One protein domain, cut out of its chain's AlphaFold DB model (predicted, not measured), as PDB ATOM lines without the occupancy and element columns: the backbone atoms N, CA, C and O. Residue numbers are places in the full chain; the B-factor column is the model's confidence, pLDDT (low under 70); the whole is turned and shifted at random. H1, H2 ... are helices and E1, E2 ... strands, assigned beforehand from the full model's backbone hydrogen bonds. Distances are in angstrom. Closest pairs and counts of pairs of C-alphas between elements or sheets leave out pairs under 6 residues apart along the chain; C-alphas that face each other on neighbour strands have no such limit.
ATOM      1  N   SER A 151      13.375 -10.365  18.371       42.78
ATOM      2  CA  SER A 151      14.538 -10.347  17.467       42.78
ATOM      3  C   SER A 151      14.188 -10.274  15.976       42.78
ATOM      4  O   SER A 151      15.019  -9.838  15.190       42.78
ATOM      5  N   GLU A 152      12.974 -10.668  15.584       41.72
ATOM      6  CA  GLU A 152      12.449 -10.581  14.207       41.72
ATOM      7  C   GLU A 152      11.987  -9.157  13.831       41.72
ATOM      8  O   GLU A 152      11.566  -8.905  12.703       41.72
ATOM      9  N   ALA A 153      12.108  -8.195  14.754       43.22
ATOM     10  CA  ALA A 153      11.920  -6.768  14.508       43.22
ATOM     11  C   ALA A 153      13.113  -6.170  13.727       43.22
ATOM     12  O   ALA A 153      13.869  -5.345  14.240       43.22
ATOM     13  N   THR A 154      13.300  -6.606  12.478       37.41
ATOM     14  CA  THR A 154      14.384  -6.143  11.590       37.41
ATOM     15  C   THR A 154      14.184  -4.706  11.098       37.41
ATOM     16  O   THR A 154      15.132  -4.084  10.623       37.41
ATOM     17  N   SER A 155      12.966  -4.161  11.197       40.44
ATOM     18  CA  SER A 155      12.698  -2.742  10.961       40.44
ATOM     19  C   SER A 155      12.989  -1.927  12.224       40.44
ATOM     20  O   SER A 155      12.577  -2.276  13.329       40.44
ATOM     21  N   GLY A 156      13.728  -0.828  12.054       41.12
ATOM     22  CA  GLY A 156      14.146   0.032  13.160       41.12
ATOM     23  C   GLY A 156      12.976   0.641  13.941       41.12
ATOM     24  O   GLY A 156      11.888   0.852  13.407       41.12
ATOM     25  N   MET A 157      13.243   0.949  15.212       42.62
ATOM     26  CA  MET A 157      12.289   1.438  16.211       42.62
ATOM     27  C   MET A 157      11.401   2.581  15.688       42.62
ATOM     28  O   MET A 157      11.831   3.736  15.630       42.62
ATOM     29  N   GLN A 158      10.143   2.273  15.345       40.91
ATOM     30  CA  GLN A 158       9.141   3.267  14.945       40.91
ATOM     31  C   GLN A 158       8.601   4.018  16.169       40.91
ATOM     32  O   GLN A 158       7.434   3.903  16.538       40.91
ATOM     33  N   ILE A 159       9.457   4.831  16.793       49.94
ATOM     34  CA  ILE A 159       8.996   5.850  17.738       49.94
ATOM     35  C   ILE A 159       8.006   6.757  16.983       49.94
ATOM     36  O   ILE A 159       8.348   7.235  15.893       49.94
ATOM     37  N   PRO A 160       6.823   7.076  17.542       48.34
ATOM     38  CA  PRO A 160       6.034   8.209  17.070       48.34
ATOM     39  C   PRO A 160       6.938   9.439  16.925       48.34
ATOM     40  O   PRO A 160       7.773   9.682  17.794       48.34
ATOM     41  N   VAL A 171      21.728  26.741  16.373       83.25
ATOM     42  CA  VAL A 171      23.200  26.643  16.336       83.25
ATOM     43  C   VAL A 171      23.678  25.938  15.066       83.25
ATOM     44  O   VAL A 171      23.421  24.746  14.873       83.25
ATOM     45  N   PHE A 172      24.458  26.642  14.245       90.06
ATOM     46  CA  PHE A 172      25.197  26.062  13.125       90.06
ATOM     47  C   PHE A 172      26.692  25.957  13.454       90.06
ATOM     48  O   PHE A 172      27.407  26.958  13.488       90.06
ATOM     49  N   LEU A 173      27.192  24.736  13.662       88.75
ATOM     50  CA  LEU A 173      28.623  24.463  13.809       88.75
ATOM     51  C   LEU A 173      29.192  23.823  12.539       88.75
ATOM     52  O   LEU A 173      28.640  22.855  12.014       88.75
ATOM     53  N   LYS A 174      30.338  24.333  12.072       87.50
ATOM     54  CA  LYS A 174      31.070  23.760  10.932       87.50
ATOM     55  C   LYS A 174      31.539  22.330  11.238       87.50
ATOM     56  O   LYS A 174      31.849  21.986  12.380       87.50
ATOM     57  N   THR A 175      31.615  21.503  10.199       87.00
ATOM     58  CA  THR A 175      32.106  20.122  10.287       87.00
ATOM     59  C   THR A 175      33.575  20.068  10.719       87.00
ATOM     60  O   THR A 175      34.364  20.973  10.443       87.00
ATOM     61  N   ARG A 176      33.963  18.986  11.408       86.00
ATOM     62  CA  ARG A 176      35.374  18.717  11.723       86.00
ATOM     63  C   ARG A 176      36.092  18.224  10.465       86.00
ATOM     64  O   ARG A 176      35.514  17.511   9.647       86.00
ATOM     65  N   ALA A 177      37.354  18.616  10.305       83.31
ATOM     66  CA  ALA A 177      38.156  18.244   9.146       83.31
ATOM     67  C   ALA A 177      38.551  16.758   9.212       83.31
ATOM     68  O   ALA A 177      39.534  16.398   9.858       83.31
ATOM     69  N   ASN A 178      37.792  15.893   8.535       80.19
ATOM     70  CA  ASN A 178      38.100  14.465   8.467       80.19
ATOM     71  C   ASN A 178      39.410  14.222   7.682       80.19
ATOM     72  O   ASN A 178      39.496  14.632   6.510       80.19
ATOM     73  N   PRO A 179      40.406  13.527   8.279       83.38
ATOM     74  CA  PRO A 179      41.599  13.050   7.583       83.38
ATOM     75  C   PRO A 179      41.238  12.285   6.310       83.38
ATOM     76  O   PRO A 179      40.237  11.571   6.285       83.38
ATOM     77  N   PHE A 180      42.055  12.414   5.260       83.75
ATOM     78  CA  PHE A 180      41.724  11.912   3.920       83.75
ATOM     79  C   PHE A 180      41.282  10.436   3.918       83.75
ATOM     80  O   PHE A 180      40.194  10.130   3.437       83.75
ATOM     81  N   GLY A 181      42.056   9.555   4.564       82.50
ATOM     82  CA  GLY A 181      41.752   8.121   4.666       82.50
ATOM     83  C   GLY A 181      40.501   7.758   5.480       82.50
ATOM     84  O   GLY A 181      40.024   6.638   5.363       82.50
ATOM     85  N   LEU A 182      39.931   8.681   6.268       83.81
ATOM     86  CA  LEU A 182      38.671   8.461   6.994       83.81
ATOM     87  C   LEU A 182      37.434   8.934   6.216       83.81
ATOM     88  O   LEU A 182      36.321   8.558   6.574       83.81
ATOM     89  N   ARG A 183      37.588   9.726   5.145       86.81
ATOM     90  CA  ARG A 183      36.447  10.280   4.388       86.81
ATOM     91  C   ARG A 183      35.585   9.188   3.756       86.81
ATOM     92  O   ARG A 183      34.365   9.221   3.877       86.81
ATOM     93  N   GLU A 184      36.230   8.215   3.124       88.56
ATOM     94  CA  GLU A 184      35.559   7.120   2.422       88.56
ATOM     95  C   GLU A 184      34.946   6.076   3.387       88.56
ATOM     96  O   GLU A 184      33.764   5.769   3.235       88.56
ATOM     97  N   PRO A 185      35.632   5.612   4.456       86.69
ATOM     98  CA  PRO A 185      34.997   4.834   5.527       86.69
ATOM     99  C   PRO A 185      33.776   5.516   6.165       86.69
ATOM    100  O   PRO A 185      32.766   4.860   6.421       86.69
ATOM    101  N   VAL A 186      33.824   6.836   6.384       88.88
ATOM    102  CA  VAL A 186      32.666   7.605   6.877       88.88
ATOM    103  C   VAL A 186      31.523   7.590   5.866       88.88
ATOM    104  O   VAL A 186      30.388   7.323   6.254       88.88
ATOM    105  N   ARG A 187      31.806   7.797   4.573       88.25
ATOM    106  CA  ARG A 187      30.797   7.734   3.503       88.25
ATOM    107  C   ARG A 187      30.109   6.368   3.446       88.25
ATOM    108  O   ARG A 187      28.886   6.311   3.472       88.25
ATOM    109  N   ARG A 188      30.877   5.274   3.489       88.06
ATOM    110  CA  ARG A 188      30.353   3.892   3.541       88.06
ATOM    111  C   ARG A 188      29.524   3.589   4.790       88.06
ATOM    112  O   ARG A 188      28.708   2.681   4.756       88.06
ATOM    113  N   THR A 189      29.718   4.338   5.876       86.50
ATOM    114  CA  THR A 189      28.901   4.206   7.095       86.50
ATOM    115  C   THR A 189      27.622   5.055   7.025       86.50
ATOM    116  O   THR A 189      26.644   4.726   7.685       86.50
ATOM    117  N   LEU A 190      27.615   6.139   6.239       89.94
ATOM    118  CA  LEU A 190      26.472   7.047   6.085       89.94
ATOM    119  C   LEU A 190      25.511   6.631   4.965       89.94
ATOM    120  O   LEU A 190      24.306   6.759   5.156       89.94
ATOM    121  N   ASN A 191      26.011   6.138   3.826       89.62
ATOM    122  CA  ASN A 191      25.166   5.768   2.684       89.62
ATOM    123  C   ASN A 191      24.055   4.761   3.064       89.62
ATOM    124  O   ASN A 191      22.895   5.089   2.813       89.62
ATOM    125  N   PRO A 192      24.332   3.635   3.766       88.94
ATOM    126  CA  PRO A 192      23.280   2.694   4.158       88.94
ATOM    127  C   PRO A 192      22.243   3.330   5.084       88.94
ATOM    128  O   PRO A 192      21.059   3.085   4.934       88.94
ATOM    129  N   MET A 193      22.650   4.239   5.979       86.44
ATOM    130  CA  MET A 193      21.710   4.954   6.853       86.44
ATOM    131  C   MET A 193      20.782   5.901   6.074       86.44
ATOM    132  O   MET A 193      19.678   6.176   6.536       86.44
ATOM    133  N   CYS A 194      21.206   6.404   4.911       86.94
ATOM    134  CA  CYS A 194      20.342   7.159   4.002       86.94
ATOM    135  C   CYS A 194      19.417   6.237   3.189       86.94
ATOM    136  O   CYS A 194      18.253   6.570   2.984       86.94
ATOM    137  N   GLU A 195      19.919   5.082   2.747       86.69
ATOM    138  CA  GLU A 195      19.171   4.069   1.984       86.69
ATOM    139  C   GLU A 195      18.092   3.379   2.848       86.69
ATOM    140  O   GLU A 195      16.962   3.195   2.405       86.69
ATOM    141  N   GLU A 196      18.398   3.104   4.119       84.31
ATOM    142  CA  GLU A 196      17.484   2.606   5.163       84.31
ATOM    143  C   GLU A 196      16.513   3.689   5.689       84.31
ATOM    144  O   GLU A 196      15.658   3.407   6.528       84.31
ATOM    145  N   GLY A 197      16.644   4.947   5.245       80.19
ATOM    146  CA  GLY A 197      15.793   6.068   5.669       80.19
ATOM    147  C   GLY A 197      16.008   6.561   7.110       80.19
ATOM    148  O   GLY A 197      15.250   7.410   7.581       80.19
ATOM    149  N   ILE A 198      17.039   6.070   7.808       84.06
ATOM    150  CA  ILE A 198      17.440   6.511   9.161       84.06
ATOM    151  C   ILE A 198      17.943   7.963   9.135       84.06
ATOM    152  O   ILE A 198      17.717   8.732  10.072       84.06
ATOM    153  N   LEU A 199      18.619   8.346   8.052       88.50
ATOM    154  CA  LEU A 199      19.043   9.709   7.750       88.50
ATOM    155  C   LEU A 199      18.351  10.188   6.473       88.50
ATOM    156  O   LEU A 199      18.185   9.437   5.517       88.50
ATOM    157  N   THR A 200      17.991  11.469   6.426       88.19
ATOM    158  CA  THR A 200      17.481  12.115   5.210       88.19
ATOM    159  C   THR A 200      18.445  13.232   4.808       88.19
ATOM    160  O   THR A 200      18.746  14.082   5.652       88.19
ATOM    161  N   PRO A 201      18.962  13.261   3.565       88.88
ATOM    162  CA  PRO A 201      19.766  14.382   3.092       88.88
ATOM    163  C   PRO A 201      18.904  15.648   2.995       88.88
ATOM    164  O   PRO A 201      17.746  15.595   2.589       88.88
ATOM    165  N   ILE A 202      19.485  16.792   3.360       88.25
ATOM    166  CA  ILE A 202      18.842  18.110   3.307       88.25
ATOM    167  C   ILE A 202      19.786  19.101   2.623       88.25
ATOM    168  O   ILE A 202      20.985  19.102   2.895       88.25
ATOM    169  N   GLU A 203      19.252  19.934   1.727       87.25
ATOM    170  CA  GLU A 203      20.051  20.882   0.933       87.25
ATOM    171  C   GLU A 203      20.624  22.022   1.784       87.25
ATOM    172  O   GLU A 203      21.736  22.494   1.555       87.25
ATOM    173  N   SER A 204      19.867  22.463   2.791       87.12
ATOM    174  CA  SER A 204      20.274  23.508   3.725       87.12
ATOM    175  C   SER A 204      19.661  23.286   5.109       87.12
ATOM    176  O   SER A 204      18.672  22.572   5.273       87.12
ATOM    177  N   SER A 205      20.283  23.884   6.124       88.25
ATOM    178  CA  SER A 205      19.803  23.878   7.505       88.25
ATOM    179  C   SER A 205      20.414  25.050   8.266       88.25
ATOM    180  O   SER A 205      21.606  25.320   8.131       88.25
ATOM    181  N   ASN A 206      19.628  25.702   9.124       87.06
ATOM    182  CA  ASN A 206      20.136  26.662  10.111       87.06
ATOM    183  C   ASN A 206      20.735  25.973  11.358       87.06
ATOM    184  O   ASN A 206      21.314  26.639  12.213       87.06
ATOM    185  N   ARG A 207      20.623  24.642  11.463       87.38
ATOM    186  CA  ARG A 207      21.127  23.817  12.570       87.38
ATOM    187  C   ARG A 207      22.140  22.794  12.054       87.38
ATOM    188  O   ARG A 207      21.813  21.992  11.182       87.38
ATOM    189  N   ALA A 208      23.346  22.781  12.617       89.94
ATOM    190  CA  ALA A 208      24.392  21.820  12.255       89.94
ATOM    191  C   ALA A 208      25.244  21.428  13.466       89.94
ATOM    192  O   ALA A 208      25.660  22.279  14.249       89.94
ATOM    193  N   THR A 209      25.522  20.129  13.597       90.00
ATOM    194  CA  THR A 209      26.346  19.546  14.668       90.00
ATOM    195  C   THR A 209      27.517  18.786  14.038       90.00
ATOM    196  O   THR A 209      27.285  18.016  13.104       90.00
ATOM    197  N   PRO A 210      28.767  18.949  14.510       90.94
ATOM    198  CA  PRO A 210      29.897  18.229  13.943       90.94
ATOM    199  C   PRO A 210      29.825  16.739  14.290       90.94
ATOM    200  O   PRO A 210      29.559  16.361  15.432       90.94
ATOM    201  N   ILE A 211      30.123  15.898  13.303       89.94
ATOM    202  CA  ILE A 211      30.274  14.454  13.487       89.94
ATOM    203  C   ILE A 211      31.654  14.150  14.092       89.94
ATOM    204  O   ILE A 211      32.661  14.791  13.775       89.94
ATOM    205  N   VAL A 212      31.685  13.145  14.960       87.44
ATOM    206  CA  VAL A 212      32.862  12.499  15.542       87.44
ATOM    207  C   VAL A 212      32.789  11.017  15.195       87.44
ATOM    208  O   VAL A 212      31.707  10.429  15.202       87.44
ATOM    209  N   THR A 213      33.935  10.417  14.878       88.12
ATOM    210  CA  THR A 213      34.000   9.077  14.279       88.12
ATOM    211  C   THR A 213      34.854   8.113  15.115       88.12
ATOM    212  O   THR A 213      35.948   7.738  14.686       88.12
ATOM    213  N   PRO A 214      34.434   7.751  16.343       85.12
ATOM    214  CA  PRO A 214      35.170   6.792  17.161       85.12
ATOM    215  C   PRO A 214      35.048   5.375  16.582       85.12
ATOM    216  O   PRO A 214      34.025   5.011  16.000       85.12
ATOM    217  N   LEU A 215      36.082   4.559  16.778       79.62
ATOM    218  CA  LEU A 215      36.075   3.143  16.407       79.62
ATOM    219  C   LEU A 215      35.186   2.325  17.366       79.62
ATOM    220  O   LEU A 215      35.012   2.678  18.537       79.62
ATOM    221  N   LYS A 216      34.624   1.217  16.876       76.19
ATOM    222  CA  LYS A 216      34.020   0.162  17.703       76.19
ATOM    223  C   LYS A 216      35.127  -0.643  18.414       76.19
ATOM    224  O   LYS A 216      36.317  -0.446  18.186       76.19
ATOM    225  N   ALA A 217      34.726  -1.568  19.289       69.62
ATOM    226  CA  ALA A 217      35.651  -2.435  20.030       69.62
ATOM    227  C   ALA A 217      36.452  -3.404  19.131       69.62
ATOM    228  O   ALA A 217      37.473  -3.922  19.563       69.62
ATOM    229  N   ASP A 218      36.014  -3.600  17.883       71.56
ATOM    230  CA  ASP A 218      36.750  -4.305  16.823       71.56
ATOM    231  C   ASP A 218      37.986  -3.531  16.307       71.56
ATOM    232  O   ASP A 218      38.782  -4.085  15.555       71.56
ATOM    233  N   SER A 219      38.168  -2.265  16.712       70.56
ATOM    234  CA  SER A 219      39.216  -1.328  16.264       70.56
ATOM    235  C   SER A 219      39.236  -0.993  14.762       70.56
ATOM    236  O   SER A 219      40.150  -0.308  14.307       70.56
ATOM    237  N   ILE A 220      38.217  -1.408  14.004       71.88
ATOM    238  CA  ILE A 220      38.153  -1.307  12.535       71.88
ATOM    239  C   ILE A 220      36.908  -0.532  12.091       71.88
ATOM    240  O   ILE A 220      36.989   0.367  11.255       71.88
ATOM    241  N   THR A 221      35.742  -0.849  12.653       77.06
ATOM    242  CA  THR A 221      34.471  -0.257  12.235       77.06
ATOM    243  C   THR A 221      34.280   1.108  12.886       77.06
ATOM    244  O   THR A 221      34.380   1.245  14.105       77.06
ATOM    245  N   LEU A 222      33.916   2.126  12.108       83.31
ATOM    246  CA  LEU A 222      33.551   3.434  12.652       83.31
ATOM    247  C   LEU A 222      32.144   3.423  13.275       83.31
ATOM    248  O   LEU A 222      31.259   2.652  12.894       83.31
ATOM    249  N   ARG A 223      31.923   4.326  14.229       85.19
ATOM    250  CA  ARG A 223      30.596   4.816  14.617       85.19
ATOM    251  C   ARG A 223      30.439   6.240  14.095       85.19
ATOM    252  O   ARG A 223      31.390   7.012  14.141       85.19
ATOM    253  N   ILE A 224      29.238   6.606  13.661       88.56
ATOM    254  CA  ILE A 224      28.866   8.003  13.417       88.56
ATOM    255  C   ILE A 224      28.245   8.548  14.704       88.56
ATOM    256  O   ILE A 224      27.303   7.962  15.235       88.56
ATOM    257  N   CYS A 225      28.787   9.639  15.247       87.19
ATOM    258  CA  CYS A 225      28.285  10.262  16.474       87.19
ATOM    259  C   CYS A 225      28.246  11.787  16.317       87.19
ATOM    260  O   CYS A 225      29.287  12.406  16.120       87.19
ATOM    261  N   GLY A 226      27.073  12.414  16.427       88.31
ATOM    262  CA  GLY A 226      26.976  13.876  16.508       88.31
ATOM    263  C   GLY A 226      27.434  14.382  17.879       88.31
ATOM    264  O   GLY A 226      27.006  13.849  18.902       88.31
ATOM    265  N   ASP A 227      28.282  15.414  17.927       85.62
ATOM    266  CA  ASP A 227      28.711  16.057  19.183       85.62
ATOM    267  C   ASP A 227      27.623  16.998  19.737       85.62
ATOM    268  O   ASP A 227      27.804  18.210  19.881       85.62
ATOM    269  N   TYR A 228      26.448  16.429  20.028       84.56
ATOM    270  CA  TYR A 228      25.254  17.165  20.457       84.56
ATOM    271  C   TYR A 228      25.436  17.915  21.784       84.56
ATOM    272  O   TYR A 228      24.622  18.774  22.115       84.56
ATOM    273  N   ARG A 229      26.528  17.666  22.527       77.69
ATOM    274  CA  ARG A 229      26.937  18.476  23.687       77.69
ATOM    275  C   ARG A 229      27.121  19.953  23.328       77.69
ATOM    276  O   ARG A 229      26.882  20.804  24.178       77.69
ATOM    277  N   LEU A 230      27.560  20.246  22.105       75.62
ATOM    278  CA  LEU A 230      27.840  21.606  21.640       75.62
ATOM    279  C   LEU A 230      26.612  22.296  21.013       75.62
ATOM    280  O   LEU A 230      26.710  23.460  20.636       75.62
ATOM    281  N   THR A 231      25.485  21.588  20.870       81.50
ATOM    282  CA  THR A 231      24.295  22.058  20.141       81.50
ATOM    283  C   THR A 231      22.990  21.735  20.876       81.50
ATOM    284  O   THR A 231      22.462  22.589  21.581       81.50
ATOM    285  N   LEU A 232      22.451  20.523  20.721       75.62
ATOM    286  CA  LEU A 232      21.108  20.161  21.188       75.62
ATOM    287  C   LEU A 232      21.043  19.882  22.698       75.62
ATOM    288  O   LEU A 232      20.084  20.275  23.355       75.62
ATOM    289  N   ASN A 233      22.055  19.242  23.287       73.81
ATOM    290  CA  ASN A 233      21.988  18.741  24.670       73.81
ATOM    291  C   ASN A 233      21.997  19.846  25.746       73.81
ATOM    292  O   ASN A 233      21.816  19.544  26.923       73.81
ATOM    293  N   THR A 234      22.233  21.107  25.371       64.00
ATOM    294  CA  THR A 234      22.102  22.278  26.257       64.00
ATOM    295  C   THR A 234      20.694  22.887  26.245       64.00
ATOM    296  O   THR A 234      20.433  23.794  27.029       64.00
ATOM    297  N   ARG A 235      19.805  22.399  25.367       63.66
ATOM    298  CA  ARG A 235      18.488  22.987  25.046       63.66
ATOM    299  C   ARG A 235      17.348  21.981  25.090       63.66
ATOM    300  O   ARG A 235      16.227  22.333  25.434       63.66
ATOM    301  N   LEU A 236      17.642  20.725  24.758       64.31
ATOM    302  CA  LEU A 236      16.730  19.611  24.947       64.31
ATOM    303  C   LEU A 236      16.502  19.381  26.440       64.31
ATOM    304  O   LEU A 236      17.421  19.015  27.181       64.31
ATOM    305  N   LEU A 237      15.252  19.531  26.870       55.84
ATOM    306  CA  LEU A 237      14.823  19.052  28.175       55.84
ATOM    307  C   LEU A 237      15.028  17.530  28.233       55.84
ATOM    308  O   LEU A 237      14.568  16.788  27.364       55.84
ATOM    309  N   GLN A 238      15.683  17.038  29.290       52.97
ATOM    310  CA  GLN A 238      15.967  15.604  29.502       52.97
ATOM    311  C   GLN A 238      14.700  14.754  29.767       52.97
ATOM    312  O   GLN A 238      14.781  13.599  30.185       52.97
ATOM    313  N   THR A 239      13.518  15.334  29.566       55.38
ATOM    314  CA  THR A 239      12.204  14.760  29.836       55.38
ATOM    315  C   THR A 239      11.747  13.779  28.766       55.38
ATOM    316  O   THR A 239      11.139  12.785  29.136       55.38
ATOM    317  N   VAL A 240      12.047  13.994  27.481       58.59
ATOM    318  CA  VAL A 240      11.372  13.256  26.391       58.59
ATOM    319  C   VAL A 240      11.657  11.757  26.403       58.59
ATOM    320  O   VAL A 240      10.728  10.953  26.413       58.59
ATOM    321  N   PHE A 241      12.924  11.350  26.497       56.53
ATOM    322  CA  PHE A 241      13.253   9.924  26.610       56.53
ATOM    323  C   PHE A 241      12.648   9.308  27.888       56.53
ATOM    324  O   PHE A 241      12.107   8.205  27.868       56.53
ATOM    325  N   LYS A 242      12.649  10.063  28.997       62.84
ATOM    326  CA  LYS A 242      12.002   9.648  30.249       62.84
ATOM    327  C   LYS A 242      10.478   9.531  30.101       62.84
ATOM    328  O   LYS A 242       9.900   8.642  30.709       62.84
ATOM    329  N   GLN A 243       9.823  10.376  29.306       64.62
ATOM    330  CA  GLN A 243       8.387  10.290  29.024       64.62
ATOM    331  C   GLN A 243       8.054   9.009  28.248       64.62
ATOM    332  O   GLN A 243       7.105   8.322  28.622       64.62
ATOM    333  N   VAL A 244       8.863   8.631  27.250       65.19
ATOM    334  CA  VAL A 244       8.685   7.361  26.514       65.19
ATOM    335  C   VAL A 244       8.846   6.161  27.452       65.19
ATOM    336  O   VAL A 244       7.941   5.335  27.543       65.19
ATOM    337  N   MET A 245       9.924   6.101  28.241       67.00
ATOM    338  CA  MET A 245      10.133   4.989  29.181       67.00
ATOM    339  C   MET A 245       9.078   4.941  30.302       67.00
ATOM    340  O   MET A 245       8.590   3.865  30.640       67.00
ATOM    341  N   ASN A 246       8.642   6.096  30.820       68.31
ATOM    342  CA  ASN A 246       7.503   6.187  31.740       68.31
ATOM    343  C   ASN A 246       6.195   5.679  31.107       68.31
ATOM    344  O   ASN A 246       5.345   5.167  31.829       68.31
ATOM    345  N   THR A 247       6.018   5.826  29.789       67.81
ATOM    346  CA  THR A 247       4.836   5.325  29.065       67.81
ATOM    347  C   THR A 247       4.885   3.802  28.932       67.81
ATOM    348  O   THR A 247       3.868   3.150  29.138       67.81
ATOM    349  N   ILE A 248       6.068   3.219  28.705       66.31
ATOM    350  CA  ILE A 248       6.273   1.758  28.699       66.31
ATOM    351  C   ILE A 248       6.068   1.161  30.104       66.31
ATOM    352  O   ILE A 248       5.451   0.107  30.233       66.31
ATOM    353  N   LYS A 249       6.526   1.845  31.165       70.19
ATOM    354  CA  LYS A 249       6.278   1.463  32.572       70.19
ATOM    355  C   LYS A 249       4.813   1.668  33.009       70.19
ATOM    356  O   LYS A 249       4.417   1.160  34.058       70.19
ATOM    357  N   LYS A 250       4.007   2.436  32.269       69.81
ATOM    358  CA  LYS A 250       2.668   2.836  32.721       69.81
ATOM    359  C   LYS A 250       1.788   1.606  32.963       69.81
ATOM    360  O   LYS A 250       1.704   0.712  32.126       69.81
ATOM    361  N   ASP A 251       1.125   1.604  34.117       68.44
ATOM    362  CA  ASP A 251       0.201   0.558  34.566       68.44
ATOM    363  C   ASP A 251       0.855  -0.839  34.763       68.44
ATOM    364  O   ASP A 251       0.147  -1.836  34.881       68.44
ATOM    365  N   LEU A 252       2.197  -0.919  34.846       69.25
ATOM    366  CA  LEU A 252       2.956  -2.140  35.153       69.25
ATOM    367  C   LEU A 252       3.711  -2.020  36.490       69.25
ATOM    368  O   LEU A 252       4.782  -1.411  36.581       69.25
ATOM    369  N   GLU A 253       3.166  -2.638  37.537       66.44
ATOM    370  CA  GLU A 253       3.856  -2.798  38.820       66.44
ATOM    371  C   GLU A 253       5.009  -3.818  38.704       66.44
ATOM    372  O   GLU A 253       4.972  -4.740  37.888       66.44
ATOM    373  N   GLY A 254       6.092  -3.615  39.462       69.69
ATOM    374  CA  GLY A 254       7.307  -4.438  39.362       69.69
ATOM    375  C   GLY A 254       8.207  -4.170  38.141       69.69
ATOM    376  O   GLY A 254       9.300  -4.727  38.050       69.69
ATOM    377  N   VAL A 255       7.808  -3.302  37.204       70.75
ATOM    378  CA  VAL A 255       8.667  -2.870  36.084       70.75
ATOM    379  C   VAL A 255       9.366  -1.561  36.433       70.75
ATOM    380  O   VAL A 255       8.733  -0.618  36.905       70.75
ATOM    381  N   GLU A 256      10.665  -1.451  36.166       69.38
ATOM    382  CA  GLU A 256      11.442  -0.220  36.325       69.38
ATOM    383  C   GLU A 256      12.288   0.098  35.092       69.38
ATOM    384  O   GLU A 256      12.724  -0.789  34.368       69.38
ATOM    385  N   THR A 257      12.534   1.386  34.849       68.88
ATOM    386  CA  THR A 257      13.238   1.862  33.651       68.88
ATOM    387  C   THR A 257      14.286   2.903  34.032       68.88
ATOM    388  O   THR A 257      13.942   3.931  34.630       68.88
ATOM    389  N   TYR A 258      15.545   2.691  33.654       61.69
ATOM    390  CA  TYR A 258      16.619   3.667  33.823       61.69
ATOM    391  C   TYR A 258      17.408   3.802  32.522       61.69
ATOM    392  O   TYR A 258      18.198   2.934  32.168       61.69
ATOM    393  N   GLN A 259      17.225   4.929  31.826       63.84
ATOM    394  CA  GLN A 259      17.765   5.111  30.473       63.84
ATOM    395  C   GLN A 259      17.369   3.900  29.601       63.84
ATOM    396  O   GLN A 259      16.192   3.545  29.595       63.84
ATOM    397  N   ASP A 260      18.317   3.276  28.907       61.66
ATOM    398  CA  ASP A 260      18.061   2.139  28.016       61.66
ATOM    399  C   ASP A 260      17.805   0.810  28.767       61.66
ATOM    400  O   ASP A 260      17.368  -0.163  28.153       61.66
ATOM    401  N   ASP A 261      18.061   0.751  30.083       63.56
ATOM    402  CA  ASP A 261      17.868  -0.451  30.904       63.56
ATOM    403  C   ASP A 261      16.405  -0.568  31.379       63.56
ATOM    404  O   ASP A 261      15.861   0.349  32.008       63.56
ATOM    405  N   VAL A 262      15.788  -1.735  31.157       71.38
ATOM    406  CA  VAL A 262      14.496  -2.120  31.752       71.38
ATOM    407  C   VAL A 262      14.711  -3.282  32.716       71.38
ATOM    408  O   VAL A 262      15.240  -4.328  32.342       71.38
ATOM    409  N   ILE A 263      14.292  -3.089  33.964       74.25
ATOM    410  CA  ILE A 263      14.354  -4.063  35.054       74.25
ATOM    411  C   ILE A 263      12.935  -4.587  35.285       74.25
ATOM    412  O   ILE A 263      11.979  -3.812  35.297       74.25
ATOM    413  N   VAL A 264      12.795  -5.891  35.509       74.06
ATOM    414  CA  VAL A 264      11.534  -6.515  35.928       74.06
ATOM    415  C   VAL A 264      11.795  -7.244  37.240       74.06
ATOM    416  O   VAL A 264      12.763  -7.996  37.343       74.06
ATOM    417  N   HIS A 265      10.971  -6.992  38.250       69.75
ATOM    418  CA  HIS A 265      11.065  -7.607  39.568       69.75
ATOM    419  C   HIS A 265       9.669  -7.886  40.134       69.75
ATOM    420  O   HIS A 265       8.729  -7.133  39.904       69.75
ATOM    421  N   ALA A 266       9.528  -8.955  40.912       69.00
ATOM    422  CA  ALA A 266       8.339  -9.232  41.712       69.00
ATOM    423  C   ALA A 266       8.733 -10.078  42.930       69.00
ATOM    424  O   ALA A 266       9.811 -10.672  42.941       69.00
ATOM    425  N   ALA A 267       7.863 -10.144  43.941       67.94
ATOM    426  CA  ALA A 267       8.021 -11.099  45.040       67.94
ATOM    427  C   ALA A 267       7.755 -12.545  44.575       67.94
ATOM    428  O   ALA A 267       8.463 -13.465  44.979       67.94
ATOM    429  N   ASP A 268       6.777 -12.720  43.677       67.50
ATOM    430  CA  ASP A 268       6.273 -14.020  43.234       67.50
ATOM    431  C   ASP A 268       6.551 -14.303  41.756       67.50
ATOM    432  O   ASP A 268       6.475 -13.429  40.886       67.50
ATOM    433  N   GLN A 269       6.799 -15.576  41.458       64.12
ATOM    434  CA  GLN A 269       7.122 -16.071  40.120       64.12
ATOM    435  C   GLN A 269       5.979 -15.897  39.110       64.12
ATOM    436  O   GLN A 269       6.221 -15.600  37.940       64.12
ATOM    437  N   SER A 270       4.733 -16.058  39.560       65.19
ATOM    438  CA  SER A 270       3.521 -15.831  38.765       65.19
ATOM    439  C   SER A 270       3.407 -14.367  38.336       65.19
ATOM    440  O   SER A 270       3.221 -14.082  37.155       65.19
ATOM    441  N   THR A 271       3.601 -13.440  39.274       70.69
ATOM    442  CA  THR A 271       3.617 -11.992  39.032       70.69
ATOM    443  C   THR A 271       4.766 -11.600  38.099       70.69
ATOM    444  O   THR A 271       4.549 -10.883  37.124       70.69
ATOM    445  N   HIS A 272       5.970 -12.146  38.314       74.75
ATOM    446  CA  HIS A 272       7.121 -11.941  37.428       74.75
ATOM    447  C   HIS A 272       6.832 -12.406  35.988       74.75
ATOM    448  O   HIS A 272       7.067 -11.659  35.034       74.75
ATOM    449  N   ALA A 273       6.261 -13.604  35.824       65.69
ATOM    450  CA  ALA A 273       5.879 -14.143  34.521       65.69
ATOM    451  C   ALA A 273       4.775 -13.311  33.843       65.69
ATOM    452  O   ALA A 273       4.866 -13.046  32.646       65.69
ATOM    453  N   MET A 274       3.769 -12.839  34.589       69.19
ATOM    454  CA  MET A 274       2.715 -11.957  34.066       69.19
ATOM    455  C   MET A 274       3.274 -10.623  33.548       69.19
ATOM    456  O   MET A 274       2.918 -10.201  32.443       69.19
ATOM    457  N   CYS A 275       4.196  -9.990  34.283       69.00
ATOM    458  CA  CYS A 275       4.872  -8.775  33.822       69.00
ATOM    459  C   CYS A 275       5.739  -9.045  32.578       69.00
ATOM    460  O   CYS A 275       5.653  -8.299  31.600       69.00
ATOM    461  N   LEU A 276       6.496 -10.151  32.552       68.12
ATOM    462  CA  LEU A 276       7.283 -10.578  31.383       68.12
ATOM    463  C   LEU A 276       6.435 -10.999  30.168       68.12
ATOM    464  O   LEU A 276       6.951 -10.981  29.053       68.12
ATOM    465  N   LEU A 277       5.159 -11.351  30.346       67.00
ATOM    466  CA  LEU A 277       4.215 -11.637  29.255       67.00
ATOM    467  C   LEU A 277       3.483 -10.382  28.760       67.00
ATOM    468  O   LEU A 277       3.148 -10.293  27.580       67.00
ATOM    469  N   SER A 278       3.276  -9.390  29.628       65.38
ATOM    470  CA  SER A 278       2.669  -8.102  29.262       65.38
ATOM    471  C   SER A 278       3.647  -7.162  28.552       65.38
ATOM    472  O   SER A 278       3.260  -6.432  27.637       65.38
ATOM    473  N   LEU A 279       4.928  -7.209  28.926       66.69
ATOM    474  CA  LEU A 279       5.969  -6.354  28.354       66.69
ATOM    475  C   LEU A 279       6.184  -6.527  26.838       66.69
ATOM    476  O   LEU A 279       6.241  -5.502  26.167       66.69
ATOM    477  N   PRO A 280       6.256  -7.740  26.249       56.75
ATOM    478  CA  PRO A 280       6.391  -7.918  24.801       56.75
ATOM    479  C   PRO A 280       5.295  -7.231  23.982       56.75
ATOM    480  O   PRO A 280       5.590  -6.695  22.920       56.75
ATOM    481  N   ASN A 281       4.058  -7.174  24.488       56.97
ATOM    482  CA  ASN A 281       2.975  -6.465  23.805       56.97
ATOM    483  C   ASN A 281       3.258  -4.950  23.777       56.97
ATOM    484  O   ASN A 281       3.216  -4.345  22.706       56.97
ATOM    485  N   ARG A 282       3.689  -4.355  24.902       60.41
ATOM    486  CA  ARG A 282       4.158  -2.955  24.945       60.41
ATOM    487  C   ARG A 282       5.403  -2.725  24.083       60.41
ATOM    488  O   ARG A 282       5.477  -1.745  23.351       60.41
ATOM    489  N   PHE A 283       6.373  -3.636  24.101       60.47
ATOM    490  CA  PHE A 283       7.560  -3.536  23.251       60.47
ATOM    491  C   PHE A 283       7.256  -3.733  21.762       60.47
ATOM    492  O   PHE A 283       8.039  -3.251  20.952       60.47
ATOM    493  N   SER A 284       6.128  -4.346  21.389       50.81
ATOM    494  CA  SER A 284       5.628  -4.350  20.007       50.81
ATOM    495  C   SER A 284       4.870  -3.069  19.628       50.81
ATOM    496  O   SER A 284       4.950  -2.650  18.479       50.81
ATOM    497  N   GLU A 285       4.230  -2.383  20.585       46.25
ATOM    498  CA  GLU A 285       3.654  -1.038  20.379       46.25
ATOM    499  C   GLU A 285       4.738   0.050  20.208       46.25
ATOM    500  O   GLU A 285       4.505   1.041  19.521       46.25
ATOM    501  N   PHE A 286       5.927  -0.137  20.800       42.78
ATOM    502  CA  PHE A 286       7.050   0.820  20.748       42.78
ATOM    503  C   PHE A 286       8.302   0.323  19.985       42.78
ATOM    504  O   PHE A 286       9.295   1.043  19.915       42.78
ATOM    505  N   ILE A 287       8.261  -0.892  19.420       48.72
ATOM    506  CA  ILE A 287       9.309  -1.596  18.641       48.72
ATOM    507  C   ILE A 287      10.732  -1.455  19.228       48.72
ATOM    508  O   ILE A 287      11.676  -1.015  18.569       48.72
ATOM    509  N   VAL A 288      10.905  -1.853  20.493       46.38
ATOM    510  CA  VAL A 288      12.218  -1.844  21.167       46.38
ATOM    511  C   VAL A 288      12.965  -3.154  20.888       46.38
ATOM    512  O   VAL A 288      12.803  -4.148  21.597       46.38
ATOM    513  N   ALA A 289      13.817  -3.152  19.862       43.44
ATOM    514  CA  ALA A 289      14.660  -4.291  19.494       43.44
ATOM    515  C   ALA A 289      15.808  -4.515  20.508       43.44
ATOM    516  O   ALA A 289      16.944  -4.074  20.305       43.44
ATOM    517  N   SER A 290      15.523  -5.204  21.617       48.56
ATOM    518  CA  SER A 290      16.556  -5.605  22.582       48.56
ATOM    519  C   SER A 290      17.377  -6.791  22.047       48.56
ATOM    520  O   SER A 290      16.799  -7.841  21.757       48.56
ATOM    521  N   PRO A 291      18.719  -6.691  21.928       50.69
ATOM    522  CA  PRO A 291      19.532  -7.798  21.434       50.69
ATOM    523  C   PRO A 291      19.476  -8.988  22.406       50.69
ATOM    524  O   PRO A 291      19.850  -8.825  23.571       50.69
ATOM    525  N   PRO A 292      19.095 -10.203  21.967       47.19
ATOM    526  CA  PRO A 292      18.781 -11.304  22.881       47.19
ATOM    527  C   PRO A 292      19.975 -11.773  23.725       47.19
ATOM    528  O   PRO A 292      19.782 -12.264  24.831       47.19
ATOM    529  N   TYR A 293      21.210 -11.549  23.260       47.91
ATOM    530  CA  TYR A 293      22.440 -11.832  24.014       47.91
ATOM    531  C   TYR A 293      22.711 -10.859  25.182       47.91
ATOM    532  O   TYR A 293      23.656 -11.074  25.940       47.91
ATOM    533  N   LYS A 294      21.933  -9.775  25.317       52.97
ATOM    534  CA  LYS A 294      22.005  -8.827  26.443       52.97
ATOM    535  C   LYS A 294      20.910  -9.042  27.486       52.97
ATOM    536  O   LYS A 294      21.051  -8.557  28.604       52.97
ATOM    537  N   CYS A 295      19.829  -9.737  27.137       59.28
ATOM    538  CA  CYS A 295      18.728  -9.992  28.057       59.28
ATOM    539  C   CYS A 295      19.100 -11.099  29.054       59.28
ATOM    540  O   CYS A 295      19.352 -12.237  28.663       59.28
ATOM    541  N   THR A 296      19.080 -10.784  30.348       57.88
ATOM    542  CA  THR A 296      19.187 -11.773  31.430       57.88
ATOM    543  C   THR A 296      17.807 -12.010  32.032       57.88
ATOM    544  O   THR A 296      17.186 -11.062  32.507       57.88
ATOM    545  N   PHE A 297      17.332 -13.257  32.033       65.19
ATOM    546  CA  PHE A 297      15.998 -13.627  32.519       65.19
ATOM    547  C   PHE A 297      16.063 -14.609  33.695       65.19
ATOM    548  O   PHE A 297      16.952 -15.455  33.726       65.19
ATOM    549  N   ASP A 298      15.090 -14.515  34.610       57.59
ATOM    550  CA  ASP A 298      14.879 -15.438  35.746       57.59
ATOM    551  C   ASP A 298      16.137 -15.660  36.618       57.59
ATOM    552  O   ASP A 298      16.483 -16.780  36.992       57.59
ATOM    553  N   VAL A 299      16.864 -14.574  36.919       59.47
ATOM    554  CA  VAL A 299      18.125 -14.620  37.677       59.47
ATOM    555  C   VAL A 299      17.944 -14.051  39.084       59.47
ATOM    556  O   VAL A 299      17.623 -12.879  39.249       59.47
ATOM    557  N   LEU A 300      18.255 -14.855  40.106       54.75
ATOM    558  CA  LEU A 300      18.235 -14.450  41.524       54.75
ATOM    559  C   LEU A 300      19.257 -13.345  41.871       54.75
ATOM    560  O   LEU A 300      19.178 -12.740  42.942       54.75
ATOM    561  N   THR A 301      20.232 -13.104  40.987       57.50
ATOM    562  CA  THR A 301      21.256 -12.059  41.113       57.50
ATOM    563  C   THR A 301      21.558 -11.446  39.741       57.50
ATOM    564  O   THR A 301      22.012 -12.165  38.851       57.50
ATOM    565  N   PHE A 302      21.373 -10.139  39.549       65.75
ATOM    566  CA  PHE A 302      21.638  -9.466  38.265       65.75
ATOM    567  C   PHE A 302      22.547  -8.244  38.434       65.75
ATOM    568  O   PHE A 302      22.695  -7.718  39.533       65.75
ATOM    569  N   THR A 303      23.194  -7.792  37.355       59.19
ATOM    570  CA  THR A 303      24.064  -6.601  37.389       59.19
ATOM    571  C   THR A 303      23.409  -5.453  36.630       59.19
ATOM    572  O   THR A 303      23.218  -5.552  35.423       59.19
TER     573      THR A 303
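This is residues 151 to 160 and 171 to 303 of the 822 residues of an uncharacterized protein of Clonorchis sinensis (UniProt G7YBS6). With little regular structure, the domain is two lobes: H1 with the loops of residues 171 to 233, and the small antiparallel hairpin E1 and E2 with H2 and H3 near it. The printed part has 143 residues, with H1, H2, E1, E2, H3, E3 in order; 54 are in named elements, class mixed. It is loose, radius of gyration of the C-alphas 19.5 A, spanning 58 by 34 by 27 A.

H1, residues 180 to 195, starts at C-alpha (41.724, 11.912, 3.920) and is 24.0 A long. H2 is 239 to 248, E1 255 to 258, E2 261 to 264; H3, 269 to 285, is 25.1 A long. E3, 301 to 303, ends at C-alpha (24.064, -6.601, 37.389).

In hairpin E1 and E2, N 256 and O 263 are 2.8 A apart, within hydrogen-bond range. The closest C-alphas of H2 and E1, Met 245 and Thr 257, are 6.3 A apart; of E2 and H3, Val 264 and His 272, 7.2 A. H1 and H3 are apart. O i to N i+4 pairs are within range throughout H2, in 8 of 12 in H1 and 11 of 13 in H3.

Across the cut, C-alphas 160 and 171 are 25.2 A apart. Links H1 to H2 and H3 to E3 are long. Confidence is low in 74 residues, among them 273 to 303.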